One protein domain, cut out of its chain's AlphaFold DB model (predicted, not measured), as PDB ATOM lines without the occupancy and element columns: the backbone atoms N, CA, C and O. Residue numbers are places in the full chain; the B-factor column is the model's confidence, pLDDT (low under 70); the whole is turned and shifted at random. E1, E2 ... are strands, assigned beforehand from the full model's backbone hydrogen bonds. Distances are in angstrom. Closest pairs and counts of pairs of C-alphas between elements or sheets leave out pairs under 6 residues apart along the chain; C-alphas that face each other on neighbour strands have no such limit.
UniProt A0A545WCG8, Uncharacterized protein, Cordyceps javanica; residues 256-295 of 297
ATOM      1  N   VAL A 256     -31.076  -9.639  -0.834       88.94
ATOM      2  CA  VAL A 256     -30.522  -9.886   0.503       88.94
ATOM      3  C   VAL A 256     -31.313  -9.084   1.523       88.94
ATOM      4  O   VAL A 256     -31.438  -7.870   1.396       88.94
ATOM      5  N   TYR A 257     -31.835  -9.758   2.545       84.75
ATOM      6  CA  TYR A 257     -32.527  -9.113   3.659       84.75
ATOM      7  C   TYR A 257     -32.073  -9.738   4.976       84.75
ATOM      8  O   TYR A 257     -32.123 -10.958   5.135       84.75
ATOM      9  N   ASN A 258     -31.596  -8.908   5.909       81.38
ATOM     10  CA  ASN A 258     -31.017  -9.334   7.191       81.38
ATOM     11  C   ASN A 258     -29.946 -10.437   7.045       81.38
ATOM     12  O   ASN A 258     -29.923 -11.398   7.808       81.38
ATOM     13  N   GLY A 259     -29.086 -10.327   6.024       82.75
ATOM     14  CA  GLY A 259     -28.028 -11.306   5.734       82.75
ATOM     15  C   GLY A 259     -28.505 -12.621   5.102       82.75
ATOM     16  O   GLY A 259     -27.679 -13.482   4.810       82.75
ATOM     17  N   VAL A 260     -29.810 -12.786   4.853       85.94
ATOM     18  CA  VAL A 260     -30.381 -13.958   4.171       85.94
ATOM     19  C   VAL A 260     -30.559 -13.652   2.687       85.94
ATOM     20  O   VAL A 260     -31.137 -12.626   2.328       85.94
ATOM     21  N   ILE A 261     -30.066 -14.552   1.836       89.94
ATOM     22  CA  ILE A 261     -30.136 -14.447   0.375       89.94
ATOM     23  C   ILE A 261     -31.399 -15.159  -0.121       89.94
ATOM     24  O   ILE A 261     -31.601 -16.342   0.156       89.94
ATOM     25  N   TYR A 262     -32.225 -14.440  -0.875       91.62
ATOM     26  CA  TYR A 262     -33.440 -14.937  -1.512       91.62
ATOM     27  C   TYR A 262     -33.224 -15.011  -3.020       91.62
ATOM     28  O   TYR A 262     -32.899 -14.003  -3.654       91.62
ATOM     29  N   GLN A 263     -33.430 -16.194  -3.592       89.75
ATOM     30  CA  GLN A 263     -33.294 -16.435  -5.025       89.75
ATOM     31  C   GLN A 263     -34.645 -16.816  -5.622       89.75
ATOM     32  O   GLN A 263     -35.498 -17.407  -4.957       89.75
ATOM     33  N   ARG A 264     -34.864 -16.444  -6.883       88.38
ATOM     34  CA  ARG A 264     -36.088 -16.788  -7.595       88.38
ATOM     35  C   ARG A 264     -36.018 -18.249  -8.026       88.38
ATOM     36  O   ARG A 264     -35.122 -18.618  -8.781       88.38
ATOM     37  N   ASN A 265     -36.941 -19.072  -7.537       83.25
ATOM     38  CA  ASN A 265     -36.977 -20.486  -7.903       83.25
ATOM     39  C   ASN A 265     -37.642 -20.653  -9.280       83.25
ATOM     40  O   ASN A 265     -38.764 -20.178  -9.450       83.25
ATOM     41  N   PRO A 266     -36.999 -21.310 -10.264       77.88
ATOM     42  CA  PRO A 266     -37.581 -21.504 -11.595       77.88
ATOM     43  C   PRO A 266     -38.579 -22.671 -11.652       77.88
ATOM     44  O   PRO A 266     -39.503 -22.642 -12.458       77.88
ATOM     45  N   THR A 267     -38.432 -23.668 -10.773       75.06
ATOM     46  CA  THR A 267     -39.184 -24.931 -10.826       75.06
ATOM     47  C   THR A 267     -39.578 -25.383  -9.417       75.06
ATOM     48  O   THR A 267     -38.899 -25.061  -8.441       75.06
ATOM     49  N   GLY A 268     -40.670 -26.143  -9.302       80.69
ATOM     50  CA  GLY A 268     -41.144 -26.723  -8.042       80.69
ATOM     51  C   GLY A 268     -42.259 -25.915  -7.357       80.69
ATOM     52  O   GLY A 268     -42.812 -24.991  -7.950       80.69
ATOM     53  N   PRO A 269     -42.603 -26.236  -6.097       79.62
ATOM     54  CA  PRO A 269     -43.785 -25.691  -5.410       79.62
ATOM     55  C   PRO A 269     -43.725 -24.177  -5.141       79.62
ATOM     56  O   PRO A 269     -44.739 -23.554  -4.836       79.62
ATOM     57  N   PHE A 270     -42.544 -23.567  -5.276       85.25
ATOM     58  CA  PHE A 270     -42.326 -22.127  -5.123       85.25
ATOM     59  C   PHE A 270     -41.831 -21.468  -6.419       85.25
ATOM     60  O   PHE A 270     -41.172 -20.427  -6.360       85.25
ATOM     61  N   ALA A 271     -42.122 -22.068  -7.579       82.50
ATOM     62  CA  ALA A 271     -41.756 -21.510  -8.878       82.50
ATOM     63  C   ALA A 271     -42.237 -20.051  -9.019       82.50
ATOM     64  O   ALA A 271     -43.357 -19.700  -8.645       82.50
ATOM     65  N   GLY A 272     -41.355 -19.179  -9.505       82.44
ATOM     66  CA  GLY A 272     -41.592 -17.745  -9.673       82.44
ATOM     67  C   GLY A 272     -41.469 -16.898  -8.398       82.44
ATOM     68  O   GLY A 272     -41.438 -15.667  -8.509       82.44
ATOM     69  N   LYS A 273     -41.348 -17.507  -7.207       87.44
ATOM     70  CA  LYS A 273     -41.230 -16.801  -5.917       87.44
ATOM     71  C   LYS A 273     -39.777 -16.688  -5.448       87.44
ATOM     72  O   LYS A 273     -38.948 -17.561  -5.712       87.44
ATOM     73  N   LEU A 274     -39.478 -15.613  -4.717       89.00
ATOM     74  CA  LEU A 274     -38.185 -15.406  -4.063       89.00
ATOM     75  C   LEU A 274     -38.134 -16.229  -2.779       89.00
ATOM     76  O   LEU A 274     -38.822 -15.916  -1.812       89.00
ATOM     77  N   THR A 275     -37.325 -17.281  -2.767       90.94
ATOM     78  CA  THR A 275     -37.240 -18.222  -1.649       90.94
ATOM     79  C   THR A 275     -35.806 -18.263  -1.128       90.94
ATOM     80  O   THR A 275     -34.853 -18.263  -1.908       90.94
ATOM     81  N   ALA A 276     -35.634 -18.258   0.191       90.25
ATOM     82  CA  ALA A 276     -34.340 -18.514   0.810       90.25
ATOM     83  C   ALA A 276     -33.998 -20.009   0.728       90.25
ATOM     84  O   ALA A 276     -34.880 -20.857   0.585       90.25
ATOM     85  N   LYS A 277     -32.713 -20.347   0.864       86.31
ATOM     86  CA  LYS A 277     -32.288 -21.748   0.968       86.31
ATOM     87  C   LYS A 277     -33.037 -22.427   2.122       86.31
ATOM     88  O   LYS A 277     -33.057 -21.896   3.230       86.31
ATOM     89  N   GLY A 278     -33.647 -23.580   1.844       85.75
ATOM     90  CA  GLY A 278     -34.401 -24.339   2.837       85.75
ATOM     91  C   GLY A 278     -33.529 -24.705   4.037       85.75
ATOM     92  O   GLY A 278     -32.396 -25.166   3.866       85.75
ATOM     93  N   GLN A 279     -34.050 -24.479   5.239       85.12
ATOM     94  CA  GLN A 279     -33.398 -24.851   6.489       85.12
ATOM     95  C   GLN A 279     -34.114 -26.061   7.074       85.12
ATOM     96  O   GLN A 279     -35.329 -26.046   7.233       85.12
ATOM     97  N   VAL A 280     -33.365 -27.106   7.418       87.62
ATOM     98  CA  VAL A 280     -33.951 -28.249   8.115       87.62
ATOM     99  C   VAL A 280     -34.186 -27.868   9.573       87.62
ATOM    100  O   VAL A 280     -33.264 -27.440  10.271       87.62
ATOM    101  N   VAL A 281     -35.424 -28.017  10.029       89.31
ATOM    102  CA  VAL A 281     -35.846 -27.780  11.405       89.31
ATOM    103  C   VAL A 281     -36.505 -29.048  11.917       89.31
ATOM    104  O   VAL A 281     -37.443 -29.560  11.311       89.31
ATOM    105  N   SER A 282     -36.023 -29.547  13.052       84.75
ATOM    106  CA  SER A 282     -36.601 -30.728  13.686       84.75
ATOM    107  C   SER A 282     -37.695 -30.303  14.661       84.75
ATOM    108  O   SER A 282     -37.420 -29.665  15.681       84.75
ATOM    109  N   ILE A 283     -38.945 -30.640  14.349       85.44
ATOM    110  CA  ILE A 283     -40.111 -30.331  15.180       85.44
ATOM    111  C   ILE A 283     -40.760 -31.652  15.570       85.44
ATOM    112  O   ILE A 283     -41.156 -32.445  14.724       85.44
ATOM    113  N   ASN A 284     -40.863 -31.911  16.875       79.25
ATOM    114  CA  ASN A 284     -41.452 -33.142  17.422       79.25
ATOM    115  C   ASN A 284     -40.797 -34.453  16.936       79.25
ATOM    116  O   ASN A 284     -41.412 -35.516  17.028       79.25
ATOM    117  N   GLY A 285     -39.536 -34.394  16.499       79.69
ATOM    118  CA  GLY A 285     -38.787 -35.554  16.011       79.69
ATOM    119  C   GLY A 285     -38.977 -35.855  14.523       79.69
ATOM    120  O   GLY A 285     -38.553 -36.923  14.091       79.69
ATOM    121  N   GLU A 286     -39.587 -34.936  13.773       75.38
ATOM    122  CA  GLU A 286     -39.651 -34.937  12.311       75.38
ATOM    123  C   GLU A 286     -38.866 -33.749  11.759       75.38
ATOM    124  O   GLU A 286     -38.926 -32.645  12.307       75.38
ATOM    125  N   ASP A 287     -38.135 -33.991  10.677       85.69
ATOM    126  CA  ASP A 287     -37.298 -32.995  10.024       85.69
ATOM    127  C   ASP A 287     -38.092 -32.339   8.897       85.69
ATOM    128  O   ASP A 287     -38.428 -32.958   7.888       85.69
ATOM    129  N   TYR A 288     -38.411 -31.067   9.091       90.12
ATOM    130  CA  TYR A 288     -39.111 -30.242   8.121       90.12
ATOM    131  C   TYR A 288     -38.109 -29.349   7.408       90.12
ATOM    132  O   TYR A 288     -37.204 -28.807   8.037       90.12
ATOM    133  N   VAL A 289     -38.290 -29.139   6.106       86.38
ATOM    134  CA  VAL A 289     -37.572 -28.075   5.401       86.38
ATOM    135  C   VAL A 289     -38.403 -26.804   5.513       86.38
ATOM    136  O   VAL A 289     -39.436 -26.655   4.862       86.38
ATOM    137  N   GLU A 290     -37.960 -25.884   6.362       90.56
ATOM    138  CA  GLU A 290     -38.524 -24.546   6.443       90.56
ATOM    139  C   GLU A 290     -38.029 -23.718   5.251       90.56
ATOM    140  O   GLU A 290     -36.829 -23.479   5.082       90.56
ATOM    141  N   TYR A 291     -38.971 -23.258   4.428       87.94
ATOM    142  CA  TYR A 291     -38.717 -22.303   3.354       87.94
ATOM    143  C   TYR A 291     -39.198 -20.917   3.778       87.94
ATOM    144  O   TYR A 291     -40.359 -20.736   4.145       87.94
ATOM    145  N   ARG A 292     -38.325 -19.911   3.674       90.75
ATOM    146  CA  ARG A 292     -38.706 -18.502   3.853       90.75
ATOM    147  C   ARG A 292     -38.951 -17.899   2.479       90.75
ATOM    148  O   ARG A 292     -38.041 -17.878   1.653       90.75
ATOM    149  N   VAL A 293     -40.165 -17.420   2.236       90.44
ATOM    150  CA  VAL A 293     -40.560 -16.826   0.954       90.44
ATOM    151  C   VAL A 293     -40.741 -15.323   1.134       90.44
ATOM    152  O   VAL A 293     -41.427 -14.883   2.054       90.44
ATOM    153  N   LEU A 294     -40.125 -14.538   0.255       87.19
ATOM    154  CA  LEU A 294     -40.294 -13.095   0.184       87.19
ATOM    155  C   LEU A 294     -41.365 -12.774  -0.867       87.19
ATOM    156  O   LEU A 294     -41.200 -13.093  -2.047       87.19
ATOM    157  N   ALA A 295     -42.453 -12.140  -0.440       83.69
ATOM    158  CA  ALA A 295     -43.498 -11.637  -1.324       83.69
ATOM    159  C   ALA A 295     -43.406 -10.110  -1.418       83.69
ATOM    160  O   ALA A 295     -43.174  -9.433  -0.416       83.69
TER     161      ALA A 295
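This is residues 256 to 295 of the 297 residues of an uncharacterized protein of Cordyceps javanica (UniProt A0A545WCG8). Two small two-stranded hairpins are joined one after the other in a loose T: the hairpin of E3 and E4 makes the stem, and the hairpin of E1 and E2, with its wide loop of residues 265 to 273, makes the crossbar. After E4 the last residues come back to the crossbar, where residues 293 to 294 pair with residues 274 to 275 of E2. The printed part has 40 residues, with no named helix and four named strands in the order E1, E2, E3, E4, in two antiparallel sheets of two strands, E3 - E4 and E1 - E2. The class is all strand, though only 18 of the 40 residues are in named elements. The whole is loose, with a radius of gyration of the C-alphas of 11.3 A, and flat, with spans of 31 by 25 by 13 A.

E3 is residues 279 to 283, 12.3 A from first to last C-alpha. E4 is residues 286 to 290, 12.0 A long, ending at C-alpha 290 at (-38.524, -24.546, 6.443). E2 is residues 274 to 276, 6.9 A long. E1 is residues 260 to 264, 13.4 A long, beginning at C-alpha 260 at (-30.381, -13.958, 4.171).

E3 and E4 form a hairpin of antiparallel neighbours, with 143 degrees between their directions. The C-alphas of Val 280 and Val 289 face each other at 4.5 A; N 281 and O 288 are within hydrogen-bond range at 2.8 A, as are N 290 and O 279 at 2.8 A. E2 runs on into E3 across a break of 2 residues, at 65 degrees, yet E2 and E3 are apart. E1 and E2 form the other hairpin, antiparallel at 139 degrees. The C-alphas of Arg 264 and Leu 274 face each other at 4.3 A, and N 275 and O 263 are within hydrogen-bond range at 2.9 A. Residues 256 to 257 pair antiparallel with residues 260 to 261 of E1, and residues 293 to 294 likewise with residues 274 to 275 of E2. E1 is apart from E3 and E4, and E2 is apart from E4.

The two C-alphas farthest apart, those of Pro 266 and Asn 284, are 31.5 A from each other. The first and last printed C-alphas, of Val 256 and Ala 295, are 13.2 A apart. The printed part has no cut. The links E2 to E3 and E3 to E4 are tight, the link E1 to E2, 9 residues, is short, and no link is long. The mean pLDDT of the printed part is 85.5, and no printed residue is under 70.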